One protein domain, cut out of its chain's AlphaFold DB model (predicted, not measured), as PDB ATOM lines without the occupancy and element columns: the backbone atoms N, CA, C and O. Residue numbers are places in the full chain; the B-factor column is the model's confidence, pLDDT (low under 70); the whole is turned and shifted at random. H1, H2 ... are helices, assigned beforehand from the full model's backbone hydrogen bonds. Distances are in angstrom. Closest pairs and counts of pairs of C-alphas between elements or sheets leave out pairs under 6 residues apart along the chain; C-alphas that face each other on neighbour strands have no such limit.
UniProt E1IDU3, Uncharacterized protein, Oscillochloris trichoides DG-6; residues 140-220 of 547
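What this domain is: This is residues 140 to 220 of the 547 residues of an uncharacterized protein of Oscillochloris trichoides DG-6 (UniProt E1IDU3). Four helices stand side by side in an up-and-down bundle, H2 and H3 between H1 and H4. A tail, residues 212 to 220, follows H4. The printed part, 81 residues with four named helices, is all helix and compact: radius of gyration of the C-alphas 12.7 A, spans 37 by 24 by 19 A.

Where its parts are: Find C-alpha 140 at (31.821, 28.493, 31.673); from there H1 runs to residue 153. H2 holds residues 159 to 169, H3 residues 171 to 186. H4 runs 29.3 A from residue 191 to C-alpha 211 at (49.204, 39.374, 34.002).

How they stand to each other: Hubs H2 and H3 touch as a hairpin, closest at C-alphas 167 and 174, 4.9 A. H4 touches H2, the same way at 17 degrees, closest at C-alphas 160 and 192, 3.9 A. H1 touches H2, closest at C-alphas 140 and 169, 5.7 A, and is apart from H4. In H4 every O i to N i+4 pair is within hydrogen-bond range.

The domain as a whole: The printed part has no cut, and no printed residue is under pLDDT 70.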
ATOM      1  N   PRO A 140      32.258  27.741  32.847       96.44
ATOM      2  CA  PRO A 140      31.821  28.493  31.673       96.44
ATOM      3  C   PRO A 140      31.485  27.598  30.470       96.44
ATOM      4  O   PRO A 140      30.808  28.045  29.548       96.44
ATOM      5  N   ASP A 141      31.953  26.346  30.450       95.75
ATOM      6  CA  ASP A 141      31.961  25.473  29.272       95.75
ATOM      7  C   ASP A 141      30.572  25.221  28.674       95.75
ATOM      8  O   ASP A 141      30.367  25.444  27.480       95.75
ATOM      9  N   LEU A 142      29.598  24.797  29.486       95.88
ATOM     10  CA  LEU A 142      28.237  24.534  29.001       95.88
ATOM     11  C   LEU A 142      27.530  25.808  28.549       95.88
ATOM     12  O   LEU A 142      26.811  25.786  27.550       95.88
ATOM     13  N   LEU A 143      27.753  26.917  29.258       97.75
ATOM     14  CA  LEU A 143      27.167  28.208  28.913       97.75
ATOM     15  C   LEU A 143      27.712  28.702  27.570       97.75
ATOM     16  O   LEU A 143      26.939  29.079  26.690       97.75
ATOM     17  N   ALA A 144      29.031  28.635  27.378       98.06
ATOM     18  CA  ALA A 144      29.667  28.961  26.109       98.06
ATOM     19  C   ALA A 144      29.152  28.051  24.984       98.06
ATOM     20  O   ALA A 144      28.801  28.540  23.909       98.06
ATOM     21  N   GLY A 145      29.038  26.741  25.237       97.75
ATOM     22  CA  GLY A 145      28.463  25.777  24.296       97.75
ATOM     23  C   GLY A 145      27.031  26.126  23.885       97.75
ATOM     24  O   GLY A 145      26.703  26.084  22.698       97.75
ATOM     25  N   LEU A 146      26.192  26.529  24.844       98.00
ATOM     26  CA  LEU A 146      24.813  26.956  24.604       98.00
ATOM     27  C   LEU A 146      24.744  28.233  23.764       98.00
ATOM     28  O   LEU A 146      23.961  28.294  22.811       98.00
ATOM     29  N   ILE A 147      25.583  29.227  24.074       98.44
ATOM     30  CA  ILE A 147      25.708  30.461  23.291       98.44
ATOM     31  C   ILE A 147      26.115  30.118  21.855       98.44
ATOM     32  O   ILE A 147      25.387  30.443  20.919       98.44
ATOM     33  N   MET A 148      27.228  29.402  21.665       98.38
ATOM     34  CA  MET A 148      27.735  29.050  20.334       98.38
ATOM     35  C   MET A 148      26.705  28.263  19.519       98.38
ATOM     36  O   MET A 148      26.422  28.626  18.378       98.38
ATOM     37  N   PHE A 149      26.093  27.230  20.109       98.31
ATOM     38  CA  PHE A 149      25.046  26.446  19.456       98.31
ATOM     39  C   PHE A 149      23.877  27.327  19.007       98.31
ATOM     40  O   PHE A 149      23.455  27.257  17.854       98.31
ATOM     41  N   THR A 150      23.373  28.189  19.889       97.94
ATOM     42  CA  THR A 150      22.207  29.032  19.603       97.94
ATOM     43  C   THR A 150      22.498  30.047  18.499       97.94
ATOM     44  O   THR A 150      21.683  30.248  17.595       97.94
ATOM     45  N   LEU A 151      23.674  30.669  18.528       97.75
ATOM     46  CA  LEU A 151      24.075  31.703  17.573       97.75
ATOM     47  C   LEU A 151      24.383  31.170  16.167       97.75
ATOM     48  O   LEU A 151      24.335  31.937  15.200       97.75
ATOM     49  N   LEU A 152      24.648  29.867  16.022       97.38
ATOM     50  CA  LEU A 152      24.838  29.239  14.714       97.38
ATOM     51  C   LEU A 152      23.567  29.286  13.854       97.38
ATOM     52  O   LEU A 152      23.642  29.542  12.648       97.38
ATOM     53  N   TRP A 153      22.392  29.080  14.450       95.44
ATOM     54  CA  TRP A 153      21.141  28.942  13.698       95.44
ATOM     55  C   TRP A 153      20.157  30.100  13.914       95.44
ATOM     56  O   TRP A 153      19.473  30.479  12.958       95.44
ATOM     57  N   SER A 154      20.115  30.703  15.104       94.81
ATOM     58  CA  SER A 154      19.119  31.723  15.463       94.81
ATOM     59  C   SER A 154      19.489  33.139  14.998       94.81
ATOM     60  O   SER A 154      20.642  33.439  14.695       94.81
ATOM     61  N   ALA A 155      18.500  34.036  14.970       91.25
ATOM     62  CA  ALA A 155      18.664  35.472  14.718       91.25
ATOM     63  C   ALA A 155      18.314  36.297  15.971       91.25
ATOM     64  O   ALA A 155      17.570  37.270  15.895       91.25
ATOM     65  N   LEU A 156      18.806  35.876  17.143       92.81
ATOM     66  CA  LEU A 156      18.511  36.564  18.404       92.81
ATOM     67  C   LEU A 156      19.032  38.014  18.393       92.81
ATOM     68  O   LEU A 156      20.194  38.218  18.035       92.81
ATOM     69  N   PRO A 157      18.241  39.004  18.851       93.25
ATOM     70  CA  PRO A 157      18.696  40.394  18.970       93.25
ATOM     71  C   PRO A 157      19.897  40.566  19.910       93.25
ATOM     72  O   PRO A 157      20.763  41.397  19.669       93.25
ATOM     73  N   LEU A 158      19.987  39.737  20.956       95.62
ATOM     74  CA  LEU A 158      21.085  39.758  21.931       95.62
ATOM     75  C   LEU A 158      22.369  39.077  21.432       95.62
ATOM     76  O   LEU A 158      23.357  39.011  22.162       95.62
ATOM     77  N   ALA A 159      22.376  38.548  20.210       96.31
ATOM     78  CA  ALA A 159      23.495  37.777  19.696       96.31
ATOM     79  C   ALA A 159      24.847  38.507  19.716       96.31
ATOM     80  O   ALA A 159      25.809  37.875  20.150       96.31
ATOM     81  N   PRO A 160      24.952  39.802  19.344       97.62
ATOM     82  CA  PRO A 160      26.215  40.525  19.454       97.62
ATOM     83  C   PRO A 160      26.780  40.545  20.881       97.62
ATOM     84  O   PRO A 160      27.978  40.355  21.068       97.62
ATOM     85  N   PHE A 161      25.921  40.708  21.893       97.88
ATOM     86  CA  PHE A 161      26.324  40.733  23.304       97.88
ATOM     87  C   PHE A 161      26.742  39.351  23.809       97.88
ATOM     88  O   PHE A 161      27.773  39.217  24.461       97.88
ATOM     89  N   LEU A 162      25.974  38.310  23.475       97.75
ATOM     90  CA  LEU A 162      26.308  36.933  23.854       97.75
ATOM     91  C   LEU A 162      27.620  36.480  23.210       97.75
ATOM     92  O   LEU A 162      28.423  35.802  23.844       97.75
ATOM     93  N   LEU A 163      27.858  36.881  21.961       98.12
ATOM     94  CA  LEU A 163      29.106  36.605  21.265       98.12
ATOM     95  C   LEU A 163      30.278  37.355  21.912       98.12
ATOM     96  O   LEU A 163      31.331  36.762  22.136       98.12
ATOM     97  N   ALA A 164      30.079  38.627  22.266       98.06
ATOM     98  CA  ALA A 164      31.063  39.436  22.976       98.06
ATOM     99  C   ALA A 164      31.364  38.915  24.393       98.06
ATOM    100  O   ALA A 164      32.449  39.168  24.901       98.06
ATOM    101  N   LEU A 165      30.467  38.157  25.026       98.25
ATOM    102  CA  LEU A 165      30.705  37.541  26.334       98.25
ATOM    103  C   LEU A 165      31.702  36.365  26.269       98.25
ATOM    104  O   LEU A 165      32.405  36.111  27.245       98.25
ATOM    105  N   LEU A 166      31.800  35.659  25.135       98.38
ATOM    106  CA  LEU A 166      32.594  34.426  25.013       98.38
ATOM    107  C   LEU A 166      34.074  34.586  25.434       98.38
ATOM    108  O   LEU A 166      34.521  33.774  26.247       98.38
ATOM    109  N   PRO A 167      34.835  35.607  24.980       97.50
ATOM    110  CA  PRO A 167      36.229  35.788  25.399       97.50
ATOM    111  C   PRO A 167      36.395  36.055  26.901       97.50
ATOM    112  O   PRO A 167      37.401  35.649  27.480       97.50
ATOM    113  N   TRP A 168      35.404  36.690  27.541       97.88
ATOM    114  CA  TRP A 168      35.409  36.947  28.986       97.88
ATOM    115  C   TRP A 168      35.124  35.692  29.806       97.88
ATOM    116  O   TRP A 168      35.623  35.577  30.923       97.88
ATOM    117  N   LEU A 169      34.333  34.750  29.276       97.44
ATOM    118  CA  LEU A 169      34.102  33.464  29.938       97.44
ATOM    119  C   LEU A 169      35.403  32.665  30.050       97.44
ATOM    120  O   LEU A 169      35.675  32.086  31.097       97.44
ATOM    121  N   HIS A 170      36.187  32.625  28.969       94.75
ATOM    122  CA  HIS A 170      37.520  32.031  28.938       94.75
ATOM    123  C   HIS A 170      38.216  32.357  27.609       94.75
ATOM    124  O   HIS A 170      37.602  32.284  26.542       94.75
ATOM    125  N   LEU A 171      39.537  32.561  27.641       93.00
ATOM    126  CA  LEU A 171      40.347  32.844  26.449       93.00
ATOM    127  C   LEU A 171      40.188  31.815  25.308       93.00
ATOM    128  O   LEU A 171      40.204  32.186  24.134       93.00
ATOM    129  N   LYS A 172      39.960  30.529  25.627       93.25
ATOM    130  CA  LYS A 172      39.797  29.450  24.637       93.25
ATOM    131  C   LYS A 172      38.576  29.636  23.729       93.25
ATOM    132  O   LYS A 172      38.523  29.048  22.653       93.25
ATOM    133  N   PHE A 173      37.609  30.466  24.127       96.94
ATOM    134  CA  PHE A 173      36.442  30.785  23.307       96.94
ATOM    135  C   PHE A 173      36.682  31.944  22.328       96.94
ATOM    136  O   PHE A 173      35.812  32.204  21.499       96.94
ATOM    137  N   GLY A 174      37.849  32.603  22.353       96.25
ATOM    138  CA  GLY A 174      38.166  33.717  21.453       96.25
ATOM    139  C   GLY A 174      38.136  33.332  19.970       96.25
ATOM    140  O   GLY A 174      37.429  33.958  19.181       96.25
ATOM    141  N   MET A 175      38.839  32.259  19.585       97.31
ATOM    142  CA  MET A 175      38.853  31.790  18.191       97.31
ATOM    143  C   MET A 175      37.473  31.282  17.719       97.31
ATOM    144  O   MET A 175      37.018  31.702  16.652       97.31
ATOM    145  N   PRO A 176      36.740  30.461  18.497       98.19
ATOM    146  CA  PRO A 176      35.336  30.151  18.217       98.19
ATOM    147  C   PRO A 176      34.445  31.380  18.029       98.19
ATOM    148  O   PRO A 176      33.646  31.413  17.094       98.19
ATOM    149  N   ALA A 177      34.593  32.399  18.880       98.38
ATOM    150  CA  ALA A 177      33.826  33.634  18.781       98.38
ATOM    151  C   ALA A 177      34.137  34.390  17.483       98.38
ATOM    152  O   ALA A 177      33.213  34.875  16.834       98.38
ATOM    153  N   ALA A 178      35.402  34.426  17.048       98.44
ATOM    154  CA  ALA A 178      35.797  35.024  15.773       98.44
ATOM    155  C   ALA A 178      35.179  34.291  14.571       98.44
ATOM    156  O   ALA A 178      34.573  34.924  13.704       98.44
ATOM    157  N   ILE A 179      35.251  32.954  14.546       98.56
ATOM    158  CA  ILE A 179      34.614  32.130  13.504       98.56
ATOM    159  C   ILE A 179      33.105  32.409  13.453       98.56
ATOM    160  O   ILE A 179      32.526  32.604  12.381       98.56
ATOM    161  N   LEU A 180      32.468  32.473  14.621       98.19
ATOM    162  CA  LEU A 180      31.044  32.743  14.744       98.19
ATOM    163  C   LEU A 180      30.688  34.178  14.330       98.19
ATOM    164  O   LEU A 180      29.669  34.376  13.677       98.19
ATOM    165  N   ALA A 181      31.523  35.174  14.627       98.12
ATOM    166  CA  ALA A 181      31.306  36.558  14.208       98.12
ATOM    167  C   ALA A 181      31.368  36.697  12.683       98.12
ATOM    168  O   ALA A 181      30.526  37.375  12.098       98.12
ATOM    169  N   LEU A 182      32.295  35.995  12.022       98.19
ATOM    170  CA  LEU A 182      32.356  35.936  10.559       98.19
ATOM    171  C   LEU A 182      31.117  35.253   9.965       98.19
ATOM    172  O   LEU A 182      30.548  35.730   8.982       98.19
ATOM    173  N   TRP A 183      30.647  34.172  10.592       97.69
ATOM    174  CA  TRP A 183      29.385  33.533  10.218       97.69
ATOM    175  C   TRP A 183      28.188  34.486  10.359       97.69
ATOM    176  O   TRP A 183      27.336  34.557   9.472       97.69
ATOM    177  N   ARG A 184      28.129  35.263  11.444       97.00
ATOM    178  CA  ARG A 184      27.074  36.259  11.695       97.00
ATOM    179  C   ARG A 184      27.146  37.431  10.718       97.00
ATOM    180  O   ARG A 184      26.110  37.835  10.193       97.00
ATOM    181  N   LEU A 185      28.346  37.895  10.379       96.81
ATOM    182  CA  LEU A 185      28.564  38.897   9.336       96.81
ATOM    183  C   LEU A 185      28.029  38.407   7.983       96.81
ATOM    184  O   LEU A 185      27.309  39.138   7.302       96.81
ATOM    185  N   TRP A 186      28.296  37.147   7.621       95.81
ATOM    186  CA  TRP A 186      27.723  36.529   6.421       95.81
ATOM    187  C   TRP A 186      26.185  36.496   6.464       95.81
ATOM    188  O   TRP A 186      25.525  36.725   5.448       95.81
ATOM    189  N   ARG A 187      25.606  36.315   7.658       94.44
ATOM    190  CA  ARG A 187      24.162  36.420   7.932       94.44
ATOM    191  C   ARG A 187      23.653  37.858   8.135       94.44
ATOM    192  O   ARG A 187      22.524  38.025   8.584       94.44
ATOM    193  N   ARG A 188      24.438  38.869   7.741       95.62
ATOM    194  CA  ARG A 188      24.098  40.306   7.771       95.62
ATOM    195  C   ARG A 188      23.941  40.899   9.176       95.62
ATOM    196  O   ARG A 188      23.193  41.853   9.357       95.62
ATOM    197  N   ASP A 189      24.686  40.376  10.145       94.56
ATOM    198  CA  ASP A 189      24.809  40.939  11.495       94.56
ATOM    199  C   ASP A 189      26.246  41.450  11.747       94.56
ATOM    200  O   ASP A 189      27.074  40.722  12.304       94.56
ATOM    201  N   PRO A 190      26.578  42.684  11.315       95.88
ATOM    202  CA  PRO A 190      27.912  43.257  11.503       95.88
ATOM    203  C   PRO A 190      28.202  43.628  12.963       95.88
ATOM    204  O   PRO A 190      29.363  43.659  13.369       95.88
ATOM    205  N   TRP A 191      27.166  43.869  13.773       97.00
ATOM    206  CA  TRP A 191      27.313  44.253  15.180       97.00
ATOM    207  C   TRP A 191      27.967  43.156  16.012       97.00
ATOM    208  O   TRP A 191      28.736  43.462  16.920       97.00
ATOM    209  N   SER A 192      27.736  41.888  15.659       96.94
ATOM    210  CA  SER A 192      28.455  40.755  16.250       96.94
ATOM    211  C   SER A 192      29.976  40.894  16.125       96.94
ATOM    212  O   SER A 192      30.693  40.636  17.088       96.94
ATOM    213  N   LEU A 193      30.483  41.335  14.969       97.50
ATOM    214  CA  LEU A 193      31.920  41.530  14.765       97.50
ATOM    215  C   LEU A 193      32.442  42.754  15.530       97.50
ATOM    216  O   LEU A 193      33.498  42.678  16.153       97.50
ATOM    217  N   VAL A 194      31.691  43.859  15.514       98.06
ATOM    218  CA  VAL A 194      32.067  45.101  16.209       98.06
ATOM    219  C   VAL A 194      32.152  44.886  17.721       98.06
ATOM    220  O   VAL A 194      33.167  45.222  18.330       98.06
ATOM    221  N   LEU A 195      31.127  44.287  18.336       98.12
ATOM    222  CA  LEU A 195      31.137  44.037  19.779       98.12
ATOM    223  C   LEU A 195      32.164  42.975  20.177       98.12
ATOM    224  O   LEU A 195      32.764  43.099  21.244       98.12
ATOM    225  N   LEU A 196      32.422  41.972  19.328       98.38
ATOM    226  CA  LEU A 196      33.530  41.045  19.565       98.38
ATOM    227  C   LEU A 196      34.865  41.781  19.594       98.38
ATOM    228  O   LEU A 196      35.663  41.531  20.490       98.38
ATOM    229  N   PHE A 197      35.113  42.667  18.630       98.31
ATOM    230  CA  PHE A 197      36.362  43.416  18.569       98.31
ATOM    231  C   PHE A 197      36.572  44.244  19.841       98.31
ATOM    232  O   PHE A 197      37.620  44.138  20.470       98.31
ATOM    233  N   ILE A 198      35.544  44.985  20.275       98.38
ATOM    234  CA  ILE A 198      35.577  45.744  21.535       98.38
ATOM    235  C   ILE A 198      35.851  44.815  22.723       98.38
ATOM    236  O   ILE A 198      36.689  45.122  23.568       98.38
ATOM    237  N   SER A 199      35.183  43.662  22.774       98.06
ATOM    238  CA  SER A 199      35.367  42.677  23.838       98.06
ATOM    239  C   SER A 199      36.787  42.111  23.884       98.06
ATOM    240  O   SER A 199      37.400  42.099  24.947       98.06
ATOM    241  N   VAL A 200      37.348  41.704  22.742       97.75
ATOM    242  CA  VAL A 200      38.716  41.172  22.648       97.75
ATOM    243  C   VAL A 200      39.741  42.230  23.047       97.75
ATOM    244  O   VAL A 200      40.678  41.910  23.772       97.75
ATOM    245  N   VAL A 201      39.550  43.489  22.634       97.88
ATOM    246  CA  VAL A 201      40.396  44.605  23.084       97.88
ATOM    247  C   VAL A 201      40.286  44.787  24.598       97.88
ATOM    248  O   VAL A 201      41.309  44.893  25.267       97.88
ATOM    249  N   GLY A 202      39.074  44.756  25.158       98.00
ATOM    250  CA  GLY A 202      38.855  44.849  26.602       98.00
ATOM    251  C   GLY A 202      39.539  43.724  27.385       98.00
ATOM    252  O   GLY A 202      40.240  43.998  28.357       98.00
ATOM    253  N   VAL A 203      39.411  42.475  26.924       97.25
ATOM    254  CA  VAL A 203      40.102  41.316  27.514       97.25
ATOM    255  C   VAL A 203      41.617  41.467  27.403       97.25
ATOM    256  O   VAL A 203      42.319  41.212  28.374       97.25
ATOM    257  N   ALA A 204      42.141  41.914  26.259       97.00
ATOM    258  CA  ALA A 204      43.577  42.107  26.068       97.00
ATOM    259  C   ALA A 204      44.144  43.204  26.986       97.00
ATOM    260  O   ALA A 204      45.214  43.021  27.567       97.00
ATOM    261  N   VAL A 205      43.422  44.317  27.153       97.81
ATOM    262  CA  VAL A 205      43.786  45.399  28.083       97.81
ATOM    263  C   VAL A 205      43.771  44.889  29.522       97.81
ATOM    264  O   VAL A 205      44.759  45.063  30.233       97.81
ATOM    265  N   PHE A 206      42.697  44.206  29.929       96.94
ATOM    266  CA  PHE A 206      42.591  43.614  31.262       96.94
ATOM    267  C   PHE A 206      43.728  42.620  31.529       96.94
ATOM    268  O   PHE A 206      44.428  42.741  32.528       96.94
ATOM    269  N   ASN A 207      43.966  41.685  30.609       96.19
ATOM    270  CA  ASN A 207      45.010  40.676  30.752       96.19
ATOM    271  C   ASN A 207      46.412  41.295  30.814       96.19
ATOM    272  O   ASN A 207      47.249  40.848  31.594       96.19
ATOM    273  N   THR A 208      46.672  42.344  30.030       96.44
ATOM    274  CA  THR A 208      47.959  43.056  30.070       96.44
ATOM    275  C   THR A 208      48.163  43.735  31.419       96.44
ATOM    276  O   THR A 208      49.264  43.695  31.959       96.44
ATOM    277  N   HIS A 209      47.106  44.314  31.989       96.25
ATOM    278  CA  HIS A 209      47.158  44.918  33.315       96.25
ATOM    279  C   HIS A 209      47.353  43.874  34.427       96.25
ATOM    280  O   HIS A 209      48.239  44.035  35.260       96.25
ATOM    281  N   ALA A 210      46.566  42.798  34.418       94.88
ATOM    282  CA  ALA A 210      46.577  41.778  35.463       94.88
ATOM    283  C   ALA A 210      47.810  40.860  35.397       94.88
ATOM    284  O   ALA A 210      48.415  40.538  36.417       94.88
ATOM    285  N   PHE A 211      48.216  40.441  34.199       93.81
ATOM    286  CA  PHE A 211      49.204  39.374  34.002       93.81
ATOM    287  C   PHE A 211      50.451  39.819  33.232       93.81
ATOM    288  O   PHE A 211      51.359  39.019  33.029       93.81
ATOM    289  N   GLY A 212      50.510  41.072  32.770       94.25
ATOM    290  CA  GLY A 212      51.617  41.569  31.946       94.25
ATOM    291  C   GLY A 212      51.611  41.048  30.501       94.25
ATOM    292  O   GLY A 212      52.581  41.258  29.777       94.25
ATOM    293  N   SER A 213      50.542  40.374  30.062       93.38
ATOM    294  CA  SER A 213      50.418  39.786  28.721       93.38
ATOM    295  C   SER A 213      48.986  39.899  28.193       93.38
ATOM    296  O   SER A 213      48.054  39.563  28.921       93.38
ATOM    297  N   PRO A 214      48.755  40.269  26.916       92.75
ATOM    298  CA  PRO A 214      47.407  40.304  26.342       92.75
ATOM    299  C   PRO A 214      46.769  38.908  26.226       92.75
ATOM    300  O   PRO A 214      45.545  38.786  26.141       92.75
ATOM    301  N   PHE A 215      47.582  37.847  26.266       89.62
ATOM    302  CA  PHE A 215      47.141  36.452  26.199       89.62
ATOM    303  C   PHE A 215      46.799  35.856  27.571       89.62
ATOM    304  O   PHE A 215      46.586  34.651  27.684       89.62
ATOM    305  N   GLY A 216      46.707  36.687  28.610       90.62
ATOM    306  CA  GLY A 216      46.326  36.239  29.942       90.62
ATOM    307  C   GLY A 216      47.485  35.580  30.696       90.62
ATOM    308  O   GLY A 216      48.646  35.853  30.390       90.62
ATOM    309  N   PRO A 217      47.183  34.714  31.677       88.31
ATOM    310  CA  PRO A 217      48.185  34.097  32.547       88.31
ATOM    311  C   PRO A 217      48.970  32.958  31.873       88.31
ATOM    312  O   PRO A 217      49.883  32.415  32.485       88.31
ATOM    313  N   TYR A 218      48.620  32.588  30.635       84.69
ATOM    314  CA  TYR A 218      49.233  31.467  29.924       84.69
ATOM    315  C   TYR A 218      50.655  31.783  29.458       84.69
ATOM    316  O   TYR A 218      50.913  32.826  28.850       84.69
ATOM    317  N   GLN A 219      51.565  30.842  29.686       78.06
ATOM    318  CA  GLN A 219      52.985  30.942  29.367       78.06
ATOM    319  C   GLN A 219      53.439  29.848  28.393       78.06
ATOM    320  O   GLN A 219      52.737  28.876  28.094       78.06
ATOM    321  N   ALA A 220      54.661  30.010  27.879       72.38
ATOM    322  CA  ALA A 220      55.320  28.975  27.095       72.38
ATOM    323  C   ALA A 220      55.498  27.712  27.957       72.38
ATOM    324  O   ALA A 220      56.258  27.717  28.920       72.38
TER     325      ALA A 220